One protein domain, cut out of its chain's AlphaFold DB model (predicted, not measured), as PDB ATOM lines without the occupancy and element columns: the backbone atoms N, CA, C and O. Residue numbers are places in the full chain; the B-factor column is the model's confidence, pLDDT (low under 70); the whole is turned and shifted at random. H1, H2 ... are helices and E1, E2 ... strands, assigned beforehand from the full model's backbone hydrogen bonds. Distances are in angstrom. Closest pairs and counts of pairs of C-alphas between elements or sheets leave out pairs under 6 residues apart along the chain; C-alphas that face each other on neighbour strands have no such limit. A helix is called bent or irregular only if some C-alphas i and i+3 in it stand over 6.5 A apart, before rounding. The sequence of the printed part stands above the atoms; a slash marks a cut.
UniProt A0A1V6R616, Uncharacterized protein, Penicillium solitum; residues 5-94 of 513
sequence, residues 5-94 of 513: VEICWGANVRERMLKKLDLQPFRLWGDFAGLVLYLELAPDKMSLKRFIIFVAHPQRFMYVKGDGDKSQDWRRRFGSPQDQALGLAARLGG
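What this domain is: This is residues 5 to 94 of the 513 residues of an uncharacterized protein of Penicillium solitum (UniProt A0A1V6R616). A strongly twisted sheet of four strands has a helix over each face: H1 over one, and residues 81 to 93 of the long, kinked H3 over the other. The earlier part of H3 reaches past the sheet, and with H2 and the link between them it makes one end of an elongated shape. The printed part has 90 residues, with E1, H1, E2, E3, E4, H2 and H3 along it, of mixed class, helices and strands; the mixed sheet runs E1, E4, E3, E2. It is only just loose, close to compact, with a radius of gyration of the C-alphas of 15.0 A and spans of 52 by 28 by 21 A.

How they stand to each other: Start at E1, residues 5 to 9, parallel to E4, residues 48 to 55; N 6 and O 51 are 2.8 A apart, within hydrogen-bond range. H1, residues 11 to 20, is on the sheet at a height of 8.5 A; its closest C-alphas to E4 are Arg 14 and Phe 54, 6.3 A. E2, residues 23 to 27, and E3, residues 36 to 41, form a hairpin, with N 26 and O 37 at 2.7 A. E3 and E4 form another, with N 52 and O 38 at 2.8 A; E2, E3 and E4 make a meander, each strand the antiparallel neighbour of the one before. E1, H1 and E2 make a split strand-helix-strand unit, two strands of one sheet that are not neighbours with a helix between them along the chain; E4 and E3 are between E1 and E2 in the sheet, and the crossover is right-handed. H2, residues 58 to 61, is not on the sheet. H3, residues 69 to 93, is on the face opposite H1, height 9.4 A; C-alphas Val 55 and Gln 82 are its closest to E4, 6.2 A. H2 and H3 are close but not clearly touching, C-alphas Phe 61 and Gly 79 at 7.7 A. Every O i to N i+4 pair is within range in H1, and 19 of 21 in H3; H2 is too short for one.

Where its parts are: Find C-alpha 5 at (14.415, -25.777, -25.955), where E1 begins. H1 spans 14.3 A, E3 15.8 A and E4 20.7 A. H3 runs 34.4 A from C-alpha 69 at (28.657, -19.839, -57.486) to C-alpha 93 at (17.137, -30.761, -26.989), with a kink of 35 degrees near residue 80; it is neither bent nor irregular, but only just: C-alphas 77 and 80 are 6.3 A apart.

The domain as a whole: The C-alphas of Asp 44 and Gly 68, the two farthest apart, are 52.4 A apart. The printed part has no cut, and no link is long. Look at residues 62 to 66 for pLDDT under 70; the mean of the printed part is 90.2.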
ATOM      1  N   VAL A   5      13.737 -26.425 -24.822       97.00
ATOM      2  CA  VAL A   5      14.415 -25.777 -25.955       97.00
ATOM      3  C   VAL A   5      13.363 -25.363 -26.975       97.00
ATOM      4  O   VAL A   5      12.559 -26.189 -27.403       97.00
ATOM      5  N   GLU A   6      13.344 -24.088 -27.346       96.94
ATOM      6  CA  GLU A   6      12.382 -23.510 -28.279       96.94
ATOM      7  C   GLU A   6      13.108 -22.864 -29.462       96.94
ATOM      8  O   GLU A   6      13.983 -22.012 -29.294       96.94
ATOM      9  N   ILE A   7      12.738 -23.285 -30.673       96.88
ATOM     10  CA  ILE A   7      13.277 -22.754 -31.927       96.88
ATOM     11  C   ILE A   7      12.250 -21.787 -32.508       96.88
ATOM     12  O   ILE A   7      11.140 -22.178 -32.876       96.88
ATOM     13  N   CYS A   8      12.628 -20.520 -32.616       96.38
ATOM     14  CA  CYS A   8      11.738 -19.452 -33.043       96.38
ATOM     15  C   CYS A   8      12.118 -18.974 -34.446       96.38
ATOM     16  O   CYS A   8      13.170 -18.367 -34.657       96.38
ATOM     17  N   TRP A   9      11.235 -19.235 -35.408       94.50
ATOM     18  CA  TRP A   9      11.479 -18.981 -36.825       94.50
ATOM     19  C   TRP A   9      11.037 -17.573 -37.249       94.50
ATOM     20  O   TRP A   9       9.862 -17.222 -37.159       94.50
ATOM     21  N   GLY A  10      11.965 -16.794 -37.807       90.25
ATOM     22  CA  GLY A  10      11.690 -15.517 -38.471       90.25
ATOM     23  C   GLY A  10      11.918 -14.264 -37.616       90.25
ATOM     24  O   GLY A  10      11.772 -14.261 -36.394       90.25
ATOM     25  N   ALA A  11      12.255 -13.160 -38.291       84.94
ATOM     26  CA  ALA A  11      12.610 -11.889 -37.650       84.94
ATOM     27  C   ALA A  11      11.444 -11.271 -36.858       84.94
ATOM     28  O   ALA A  11      11.628 -10.872 -35.713       84.94
ATOM     29  N   ASN A  12      10.228 -11.294 -37.412       84.81
ATOM     30  CA  ASN A  12       9.047 -10.732 -36.747       84.81
ATOM     31  C   ASN A  12       8.719 -11.459 -35.429       84.81
ATOM     32  O   ASN A  12       8.277 -10.840 -34.461       84.81
ATOM     33  N   VAL A  13       8.940 -12.781 -35.374       91.00
ATOM     34  CA  VAL A  13       8.750 -13.567 -34.144       91.00
ATOM     35  C   VAL A  13       9.804 -13.179 -33.114       91.00
ATOM     36  O   VAL A  13       9.447 -12.929 -31.964       91.00
ATOM     37  N   ARG A  14      11.068 -13.056 -33.539       94.50
ATOM     38  CA  ARG A  14      12.166 -12.587 -32.689       94.50
ATOM     39  C   ARG A  14      11.867 -11.232 -32.061       94.50
ATOM     40  O   ARG A  14      11.907 -11.117 -30.842       94.50
ATOM     41  N   GLU A  15      11.526 -10.229 -32.864       91.19
ATOM     42  CA  GLU A  15      11.217  -8.882 -32.367       91.19
ATOM     43  C   GLU A  15      10.057  -8.896 -31.374       91.19
ATOM     44  O   GLU A  15      10.134  -8.296 -30.303       91.19
ATOM     45  N   ARG A  16       8.985  -9.627 -31.694       94.31
ATOM     46  CA  ARG A  16       7.821  -9.736 -30.817       94.31
ATOM     47  C   ARG A  16       8.152 -10.429 -29.496       94.31
ATOM     48  O   ARG A  16       7.615 -10.024 -28.472       94.31
ATOM     49  N   MET A  17       8.989 -11.465 -29.506       96.81
ATOM     50  CA  MET A  17       9.388 -12.167 -28.283       96.81
ATOM     51  C   MET A  17      10.317 -11.317 -27.424       96.81
ATOM     52  O   MET A  17      10.063 -11.207 -26.233       96.81
ATOM     53  N   LEU A  18      11.303 -10.644 -28.022       93.62
ATOM     54  CA  LEU A  18      12.190  -9.724 -27.301       93.62
ATOM     55  C   LEU A  18      11.437  -8.543 -26.670       93.62
ATOM     56  O   LEU A  18      11.870  -8.026 -25.651       93.62
ATOM     57  N   LYS A  19      10.302  -8.126 -27.251       94.81
ATOM     58  CA  LYS A  19       9.428  -7.092 -26.671       94.81
ATOM     59  C   LYS A  19       8.535  -7.598 -25.536       94.81
ATOM     60  O   LYS A  19       8.122  -6.805 -24.699       94.81
ATOM     61  N   LYS A  20       8.144  -8.877 -25.558       95.81
ATOM     62  CA  LYS A  20       7.113  -9.429 -24.659       95.81
ATOM     63  C   LYS A  20       7.664 -10.264 -23.511       95.81
ATOM     64  O   LYS A  20       6.941 -10.489 -22.547       95.81
ATOM     65  N   LEU A  21       8.871 -10.789 -23.653       95.50
ATOM     66  CA  LEU A  21       9.492 -11.696 -22.700       95.50
ATOM     67  C   LEU A  21      10.786 -11.068 -22.191       95.50
ATOM     68  O   LEU A  21      11.541 -10.493 -22.973       95.50
ATOM     69  N   ASP A  22      11.051 -11.227 -20.897       94.44
ATOM     70  CA  ASP A  22      12.337 -10.871 -20.300       94.44
ATOM     71  C   ASP A  22      13.353 -11.975 -20.624       94.44
ATOM     72  O   ASP A  22      13.419 -13.011 -19.960       94.44
ATOM     73  N   LEU A  23      14.059 -11.800 -21.743       97.00
ATOM     74  CA  LEU A  23      15.014 -12.771 -22.269       97.00
ATOM     75  C   LEU A  23      16.444 -12.287 -22.049       97.00
ATOM     76  O   LEU A  23      16.843 -11.251 -22.581       97.00
ATOM     77  N   GLN A  24      17.249 -13.089 -21.359       96.56
ATOM     78  CA  GLN A  24      18.660 -12.787 -21.143       96.56
ATOM     79  C   GLN A  24      19.518 -13.344 -22.287       96.56
ATOM     80  O   GLN A  24      19.488 -14.551 -22.540       96.56
ATOM     81  N   PRO A  25      20.281 -12.504 -23.007       96.81
ATOM     82  CA  PRO A  25      21.160 -12.972 -24.068       96.81
ATOM     83  C   PRO A  25      22.418 -13.626 -23.485       96.81
ATOM     84  O   PRO A  25      23.148 -13.023 -22.704       96.81
ATOM     85  N   PHE A  26      22.722 -14.831 -23.946       96.38
ATOM     86  CA  PHE A  26      23.905 -15.604 -23.597       96.38
ATOM     87  C   PHE A  26      24.717 -15.883 -24.866       96.38
ATOM     88  O   PHE A  26      24.299 -16.631 -25.753       96.38
ATOM     89  N   ARG A  27      25.867 -15.215 -24.997       94.81
ATOM     90  CA  ARG A  27      26.742 -15.355 -26.168       94.81
ATOM     91  C   ARG A  27      27.565 -16.628 -26.045       94.81
ATOM     92  O   ARG A  27      28.175 -16.868 -25.008       94.81
ATOM     93  N   LEU A  28      27.591 -17.411 -27.115       94.44
ATOM     94  CA  LEU A  28      28.332 -18.664 -27.155       94.44
ATOM     95  C   LEU A  28      29.747 -18.468 -27.705       94.44
ATOM     96  O   LEU A  28      30.060 -17.457 -28.338       94.44
ATOM     97  N   TRP A  29      30.595 -19.458 -27.450       94.50
ATOM     98  CA  TRP A  29      31.996 -19.518 -27.864       94.50
ATOM     99  C   TRP A  29      32.303 -20.860 -28.552       94.50
ATOM    100  O   TRP A  29      31.434 -21.730 -28.648       94.50
ATOM    101  N   GLY A  30      33.535 -21.022 -29.046       94.56
ATOM    102  CA  GLY A  30      33.969 -22.230 -29.761       94.56
ATOM    103  C   GLY A  30      33.227 -22.415 -31.087       94.56
ATOM    104  O   GLY A  30      33.033 -21.449 -31.822       94.56
ATOM    105  N   ASP A  31      32.761 -23.636 -31.358       88.50
ATOM    106  CA  ASP A  31      32.050 -24.005 -32.598       88.50
ATOM    107  C   ASP A  31      30.746 -23.220 -32.828       88.50
ATOM    108  O   ASP A  31      30.224 -23.179 -33.940       88.50
ATOM    109  N   PHE A  32      30.214 -22.587 -31.779       93.19
ATOM    110  CA  PHE A  32      29.004 -21.763 -31.825       93.19
ATOM    111  C   PHE A  32      29.304 -20.263 -31.682       93.19
ATOM    112  O   PHE A  32      28.407 -19.473 -31.368       93.19
ATOM    113  N   ALA A  33      30.559 -19.847 -31.885       91.44
ATOM    114  CA  ALA A  33      30.945 -18.444 -31.841       91.44
ATOM    115  C   ALA A  33      30.113 -17.606 -32.829       91.44
ATOM    116  O   ALA A  33      29.963 -17.942 -34.001       91.44
ATOM    117  N   GLY A  34      29.565 -16.492 -32.336       87.19
ATOM    118  CA  GLY A  34      28.686 -15.611 -33.113       87.19
ATOM    119  C   GLY A  34      27.190 -15.904 -32.962       87.19
ATOM    120  O   GLY A  34      26.374 -15.073 -33.368       87.19
ATOM    121  N   LEU A  35      26.809 -17.012 -32.317       93.38
ATOM    122  CA  LEU A  35      25.423 -17.276 -31.937       93.38
ATOM    123  C   LEU A  35      25.080 -16.681 -30.566       93.38
ATOM    124  O   LEU A  35      25.910 -16.587 -29.658       93.38
ATOM    125  N   VAL A  36      23.813 -16.292 -30.421       94.94
ATOM    126  CA  VAL A  36      23.242 -15.788 -29.167       94.94
ATOM    127  C   VAL A  36      22.083 -16.690 -28.771       94.94
ATOM    128  O   VAL A  36      21.070 -16.750 -29.469       94.94
ATOM    129  N   LEU A  37      22.248 -17.378 -27.648       96.75
ATOM    130  CA  LEU A  37      21.211 -18.165 -26.998       96.75
ATOM    131  C   LEU A  37      20.435 -17.251 -26.051       96.75
ATOM    132  O   LEU A  37      21.045 -16.525 -25.276       96.75
ATOM    133  N   TYR A  38      19.109 -17.254 -26.097       98.00
ATOM    134  CA  TYR A  38      18.302 -16.446 -25.185       98.00
ATOM    135  C   TYR A  38      17.748 -17.321 -24.066       98.00
ATOM    136  O   TYR A  38      17.225 -18.403 -24.318       98.00
ATOM    137  N   LEU A  39      17.873 -16.859 -22.827       97.50
ATOM    138  CA  LEU A  39      17.431 -17.573 -21.637       97.50
ATOM    139  C   LEU A  39      16.184 -16.895 -21.080       97.50
ATOM    140  O   LEU A  39      16.199 -15.696 -20.808       97.50
ATOM    141  N   GLU A  40      15.115 -17.660 -20.887       97.25
ATOM    142  CA  GLU A  40      13.978 -17.221 -20.080       97.25
ATOM    143  C   GLU A  40      14.070 -17.868 -18.707       97.25
ATOM    144  O   GLU A  40      13.967 -19.094 -18.575       97.25
ATOM    145  N   LEU A  41      14.259 -17.037 -17.692       95.50
ATOM    146  CA  LEU A  41      14.267 -17.459 -16.300       95.50
ATOM    147  C   LEU A  41      12.832 -17.493 -15.759       95.50
ATOM    148  O   LEU A  41      11.945 -16.786 -16.241       95.50
ATOM    149  N   ALA A  42      12.583 -18.343 -14.770       93.62
ATOM    150  CA  ALA A  42      11.339 -18.298 -14.017       93.62
ATOM    151  C   ALA A  42      11.284 -17.021 -13.148       93.62
ATOM    152  O   ALA A  42      12.301 -16.339 -12.990       93.62
ATOM    153  N   PRO A  43      10.120 -16.676 -12.561       91.88
ATOM    154  CA  PRO A  43       9.990 -15.481 -11.721       91.88
ATOM    155  C   PRO A  43      10.975 -15.430 -10.544       91.88
ATOM    156  O   PRO A  43      11.334 -14.346 -10.097       91.88
ATOM    157  N   ASP A  44      11.440 -16.594 -10.079       91.62
ATOM    158  CA  ASP A  44      12.455 -16.725  -9.030       91.62
ATOM    159  C   ASP A  44      13.870 -16.303  -9.474       91.62
ATOM    160  O   ASP A  44      14.742 -16.146  -8.627       91.62
ATOM    161  N   LYS A  45      14.109 -16.129 -10.785       88.88
ATOM    162  CA  LYS A  45      15.416 -15.895 -11.432       88.88
ATOM    163  C   LYS A  45      16.494 -16.951 -11.140       88.88
ATOM    164  O   LYS A  45      17.628 -16.793 -11.581       88.88
ATOM    165  N   MET A  46      16.140 -18.030 -10.451       89.88
ATOM    166  CA  MET A  46      17.041 -19.107 -10.036       89.88
ATOM    167  C   MET A  46      16.839 -20.364 -10.877       89.88
ATOM    168  O   MET A  46      17.749 -21.183 -10.992       89.88
ATOM    169  N   SER A  47      15.664 -20.523 -11.489       93.25
ATOM    170  CA  SER A  47      15.365 -21.654 -12.354       93.25
ATOM    171  C   SER A  47      15.229 -21.238 -13.817       93.25
ATOM    172  O   SER A  47      14.575 -20.256 -14.174       93.25
ATOM    173  N   LEU A  48      15.869 -22.003 -14.703       94.81
ATOM    174  CA  LEU A  48      15.768 -21.792 -16.142       94.81
ATOM    175  C   LEU A  48      14.487 -22.437 -16.677       94.81
ATOM    176  O   LEU A  48      14.284 -23.647 -16.557       94.81
ATOM    177  N   LYS A  49      13.646 -21.633 -17.326       95.81
ATOM    178  CA  LYS A  49      12.386 -22.085 -17.918       95.81
ATOM    179  C   LYS A  49      12.585 -22.547 -19.360       95.81
ATOM    180  O   LYS A  49      12.150 -23.647 -19.715       95.81
ATOM    181  N   ARG A  50      13.231 -21.721 -20.197       96.88
ATOM    182  CA  ARG A  50      13.443 -22.008 -21.626       96.88
ATOM    183  C   ARG A  50      14.798 -21.531 -22.143       96.88
ATOM    184  O   ARG A  50      15.248 -20.439 -21.812       96.88
ATOM    185  N   PHE A  51      15.371 -22.331 -23.030       97.88
ATOM    186  CA  PHE A  51      16.375 -21.928 -24.002       97.88
ATOM    187  C   PHE A  51      15.663 -21.532 -25.295       97.88
ATOM    188  O   PHE A  51      14.924 -22.336 -25.855       97.88
ATOM    189  N   ILE A  52      15.877 -20.315 -25.776       97.94
ATOM    190  CA  ILE A  52      15.244 -19.776 -26.979       97.94
ATOM    191  C   ILE A  52      16.321 -19.493 -28.023       97.94
ATOM    192  O   ILE A  52      17.275 -18.751 -27.778       97.94
ATOM    193  N   ILE A  53      16.151 -20.079 -29.204       97.94
ATOM    194  CA  ILE A  53      17.073 -19.943 -30.331       97.94
ATOM    195  C   ILE A  53      16.308 -19.327 -31.495       97.94
ATOM    196  O   ILE A  53      15.357 -19.912 -32.016       97.94
ATOM    197  N   PHE A  54      16.722 -18.132 -31.910       97.38
ATOM    198  CA  PHE A  54      16.130 -17.462 -33.063       97.38
ATOM    199  C   PHE A  54      16.842 -17.871 -34.342       97.38
ATOM    200  O   PHE A  54      18.051 -17.694 -34.475       97.38
ATOM    201  N   VAL A  55      16.067 -18.348 -35.306       96.31
ATOM    202  CA  VAL A  55      16.559 -18.800 -36.607       96.31
ATOM    203  C   VAL A  55      15.794 -18.107 -37.733       96.31
ATOM    204  O   VAL A  55      14.674 -17.618 -37.549       96.31
ATOM    205  N   ALA A  56      16.384 -18.015 -38.923       91.75
ATOM    206  CA  ALA A  56      15.693 -17.454 -40.076       91.75
ATOM    207  C   ALA A  56      14.575 -18.394 -40.540       91.75
ATOM    208  O   ALA A  56      14.722 -19.609 -40.490       91.75
ATOM    209  N   HIS A  57      13.460 -17.829 -41.012       91.50
ATOM    210  CA  HIS A  57      12.311 -18.603 -41.487       91.50
ATOM    211  C   HIS A  57      12.708 -19.540 -42.650       91.50
ATOM    212  O   HIS A  57      13.411 -19.067 -43.550       91.50
ATOM    213  N   PRO A  58      12.233 -20.805 -42.718       86.31
ATOM    214  CA  PRO A  58      12.692 -21.770 -43.728       86.31
ATOM    215  C   PRO A  58      12.470 -21.279 -45.164       86.31
ATOM    216  O   PRO A  58      13.304 -21.473 -46.042       86.31
ATOM    217  N   GLN A  59      11.376 -20.543 -45.385       79.69
ATOM    218  CA  GLN A  59      11.032 -19.943 -46.679       79.69
ATOM    219  C   GLN A  59      12.122 -19.006 -47.229       79.69
ATOM    220  O   GLN A  59      12.239 -18.863 -48.441       79.69
ATOM    221  N   ARG A  60      12.961 -18.403 -46.371       81.25
ATOM    222  CA  ARG A  60      14.103 -17.577 -46.803       81.25
ATOM    223  C   ARG A  60      15.073 -18.369 -47.685       81.25
ATOM    224  O   ARG A  60      15.643 -17.803 -48.611       81.25
ATOM    225  N   PHE A  61      15.226 -19.661 -47.411       79.88
ATOM    226  CA  PHE A  61      16.135 -20.565 -48.114       79.88
ATOM    227  C   PHE A  61      15.484 -21.214 -49.347       79.88
ATOM    228  O   PHE A  61      16.179 -21.773 -50.186       79.88
ATOM    229  N   MET A  62      14.162 -21.079 -49.511       69.94
ATOM    230  CA  MET A  62      13.416 -21.641 -50.646       69.94
ATOM    231  C   MET A  62      13.491 -20.786 -51.923       69.94
ATOM    232  O   MET A  62      13.079 -21.241 -52.988       69.94
ATOM    233  N   TYR A  63      13.992 -19.547 -51.841       63.38
ATOM    234  CA  TYR A  63      14.000 -18.598 -52.966       63.38
ATOM    235  C   TYR A  63      15.329 -18.498 -53.718       63.38
ATOM    236  O   TYR A  63      15.410 -17.782 -54.719       63.38
ATOM    237  N   VAL A  64      16.362 -19.210 -53.273       64.88
ATOM    238  CA  VAL A  64      17.659 -19.222 -53.954       64.88
ATOM    239  C   VAL A  64      17.610 -20.235 -55.088       64.88
ATOM    240  O   VAL A  64      17.433 -21.428 -54.860       64.88
ATOM    241  N   LYS A  65      17.705 -19.735 -56.325       61.44
ATOM    242  CA  LYS A  65      17.571 -20.542 -57.541       61.44
ATOM    243  C   LYS A  65      18.938 -21.014 -58.038       61.44
ATOM    244  O   LYS A  65      19.837 -20.198 -58.230       61.44
ATOM    245  N   GLY A  66      19.038 -22.311 -58.325       64.25
ATOM    246  CA  GLY A  66      20.189 -22.934 -58.982       64.25
ATOM    247  C   GLY A  66      21.411 -23.132 -58.084       64.25
ATOM    248  O   GLY A  66      21.452 -22.646 -56.958       64.25
ATOM    249  N   ASP A  67      22.412 -23.823 -58.629       70.94
ATOM    250  CA  ASP A  67      23.642 -24.222 -57.925       70.94
ATOM    251  C   ASP A  67      24.891 -23.469 -58.409       70.94
ATOM    252  O   ASP A  67      26.013 -23.903 -58.166       70.94
ATOM    253  N   GLY A  68      24.708 -22.337 -59.096       75.12
ATOM    254  CA  GLY A  68      25.825 -21.486 -59.510       75.12
ATOM    255  C   GLY A  68      26.536 -20.841 -58.317       75.12
ATOM    256  O   GLY A  68      25.956 -20.716 -57.237       75.12
ATOM    257  N   ASP A  69      27.762 -20.362 -58.534       77.19
ATOM    258  CA  ASP A  69      28.657 -19.839 -57.486       77.19
ATOM    259  C   ASP A  69      27.978 -18.821 -56.559       77.19
ATOM    260  O   ASP A  69      28.063 -18.920 -55.341       77.19
ATOM    261  N   LYS A  70      27.176 -17.902 -57.114       76.00
ATOM    262  CA  LYS A  70      26.429 -16.902 -56.328       76.00
ATOM    263  C   LYS A  70      25.398 -17.517 -55.377       76.00
ATOM    264  O   LYS A  70      25.158 -16.977 -54.297       76.00
ATOM    265  N   SER A  71      24.756 -18.607 -55.786       75.88
ATOM    266  CA  SER A  71      23.783 -19.330 -54.965       75.88
ATOM    267  C   SER A  71      24.487 -20.140 -53.881       75.88
ATOM    268  O   SER A  71      24.027 -20.141 -52.739       75.88
ATOM    269  N   GLN A  72      25.633 -20.750 -54.202       80.88
ATOM    270  CA  GLN A  72      26.472 -21.442 -53.221       80.88
ATOM    271  C   GLN A  72      27.039 -20.474 -52.178       80.88
ATOM    272  O   GLN A  72      26.913 -20.732 -50.984       80.88
ATOM    273  N   ASP A  73      27.564 -19.321 -52.596       80.75
ATOM    274  CA  ASP A  73      28.058 -18.274 -51.695       80.75
ATOM    275  C   ASP A  73      26.959 -17.767 -50.761       80.75
ATOM    276  O   ASP A  73      27.182 -17.553 -49.566       80.75
ATOM    277  N   TRP A  74      25.739 -17.601 -51.280       86.38
ATOM    278  CA  TRP A  74      24.595 -17.236 -50.455       86.38
ATOM    279  C   TRP A  74      24.269 -18.334 -49.434       86.38
ATOM    280  O   TRP A  74      24.074 -18.020 -48.256       86.38
ATOM    281  N   ARG A  75      24.235 -19.611 -49.850       83.81
ATOM    282  CA  ARG A  75      23.970 -20.750 -48.950       83.81
ATOM    283  C   ARG A  75      25.052 -20.874 -47.879       83.81
ATOM    284  O   ARG A  75      24.705 -21.015 -46.715       83.81
ATOM    285  N   ARG A  76      26.331 -20.688 -48.207       86.56
ATOM    286  CA  ARG A  76      27.414 -20.632 -47.208       86.56
ATOM    287  C   ARG A  76      27.214 -19.478 -46.230       86.56
ATOM    288  O   ARG A  76      27.258 -19.662 -45.019       86.56
ATOM    289  N   ARG A  77      26.909 -18.281 -46.741       86.38
ATOM    290  CA  ARG A  77      26.769 -17.074 -45.915       86.38
ATOM    291  C   ARG A  77      25.579 -17.114 -44.954       86.38
ATOM    292  O   ARG A  77      25.670 -16.546 -43.867       86.38
ATOM    293  N   PHE A  78      24.453 -17.703 -45.357       87.19
ATOM    294  CA  PHE A  78      23.213 -17.675 -44.568       87.19
ATOM    295  C   PHE A  78      22.776 -19.042 -44.038       87.19
ATOM    296  O   PHE A  78      22.115 -19.089 -43.004       87.19
ATOM    297  N   GLY A  79      23.113 -20.125 -44.733       91.06
ATOM    298  CA  GLY A  79      22.820 -21.504 -44.345       91.06
ATOM    299  C   GLY A  79      23.747 -21.999 -43.245       91.06
ATOM    300  O   GLY A  79      23.254 -22.543 -42.266       91.06
ATOM    301  N   SER A  80      25.046 -21.689 -43.309       92.06
ATOM    302  CA  SER A  80      25.993 -22.132 -42.274       92.06
ATOM    303  C   SER A  80      25.616 -21.641 -40.862       92.06
ATOM    304  O   SER A  80      25.440 -22.469 -39.963       92.06
ATOM    305  N   PRO A  81      25.323 -20.337 -40.632       92.31
ATOM    306  CA  PRO A  81      24.873 -19.876 -39.312       92.31
ATOM    307  C   PRO A  81      23.520 -20.469 -38.884       92.31
ATOM    308  O   PRO A  81      23.254 -20.640 -37.693       92.31
ATOM    309  N   GLN A  82      22.648 -20.771 -39.850       94.75
ATOM    310  CA  GLN A  82      21.345 -21.388 -39.609       94.75
ATOM    311  C   GLN A  82      21.507 -22.835 -39.125       94.75
ATOM    312  O   GLN A  82      20.890 -23.221 -38.132       94.75
ATOM    313  N   ASP A  83      22.354 -23.616 -39.794       95.19
ATOM    314  CA  ASP A  83      22.651 -25.000 -39.433       95.19
ATOM    315  C   ASP A  83      23.374 -25.087 -38.091       95.19
ATOM    316  O   ASP A  83      23.035 -25.942 -37.275       95.19
ATOM    317  N   GLN A  84      24.289 -24.159 -37.798       95.44
ATOM    318  CA  GLN A  84      24.921 -24.067 -36.479       95.44
ATOM    319  C   GLN A  84      23.890 -23.804 -35.370       95.44
ATOM    320  O   GLN A  84      23.907 -24.475 -34.336       95.44
ATOM    321  N   ALA A  85      22.955 -22.870 -35.579       96.06
ATOM    322  CA  ALA A  85      21.913 -22.566 -34.596       96.06
ATOM    323  C   ALA A  85      20.970 -23.756 -34.357       96.06
ATOM    324  O   ALA A  85      20.586 -24.037 -33.219       96.06
ATOM    325  N   LEU A  86      20.624 -24.491 -35.415       96.25
ATOM    326  CA  LEU A  86      19.818 -25.704 -35.302       96.25
ATOM    327  C   LEU A  86      20.606 -26.856 -34.672       96.25
ATOM    328  O   LEU A  86      20.060 -27.570 -33.839       96.25
ATOM    329  N   GLY A  87      21.894 -26.994 -34.981       95.69
ATOM    330  CA  GLY A  87      22.788 -27.961 -34.346       95.69
ATOM    331  C   GLY A  87      22.926 -27.729 -32.839       95.69
ATOM    332  O   GLY A  87      22.898 -28.682 -32.060       95.69
ATOM    333  N   LEU A  88      22.986 -26.469 -32.402       96.06
ATOM    334  CA  LEU A  88      22.917 -26.111 -30.985       96.06
ATOM    335  C   LEU A  88      21.586 -26.554 -30.364       96.06
ATOM    336  O   LEU A  88      21.579 -27.198 -29.314       96.06
ATOM    337  N   ALA A  89      20.464 -26.229 -31.017       95.88
ATOM    338  CA  ALA A  89      19.135 -26.617 -30.550       95.88
ATOM    339  C   ALA A  89      18.999 -28.142 -30.433       95.88
ATOM    340  O   ALA A  89      18.443 -28.642 -29.459       95.88
ATOM    341  N   ALA A  90      19.561 -28.867 -31.400       95.56
ATOM    342  CA  ALA A  90      19.599 -30.318 -31.445       95.56
ATOM    343  C   ALA A  90      20.353 -30.908 -30.248       95.56
ATOM    344  O   ALA A  90      19.817 -31.761 -29.541       95.56
ATOM    345  N   ARG A  91      21.550 -30.382 -29.955       95.25
ATOM    346  CA  ARG A  91      22.362 -30.806 -28.805       95.25
ATOM    347  C   ARG A  91      21.686 -30.509 -27.469       95.25
ATOM    348  O   ARG A  91      21.659 -31.379 -26.608       95.25
ATOM    349  N   LEU A  92      21.114 -29.314 -27.303       94.50
ATOM    350  CA  LEU A  92      20.397 -28.944 -26.076       94.50
ATOM    351  C   LEU A  92      19.108 -29.759 -25.893       94.50
ATOM    352  O   LEU A  92      18.738 -30.091 -24.771       94.50
ATOM    353  N   GLY A  93      18.413 -30.051 -26.992       93.94
ATOM    354  CA  GLY A  93      17.137 -30.761 -26.989       93.94
ATOM    355  C   GLY A  93      17.260 -32.284 -26.998       93.94
ATOM    356  O   GLY A  93      16.246 -32.957 -26.839       93.94
ATOM    357  N   GLY A  94      18.462 -32.832 -27.206       93.31
ATOM    358  CA  GLY A  94      18.667 -34.269 -27.395       93.31
ATOM    359  C   GLY A  94      17.969 -34.817 -28.645       93.31
ATOM    360  O   GLY A  94      17.519 -35.960 -28.639       93.31
TER     361      GLY A  94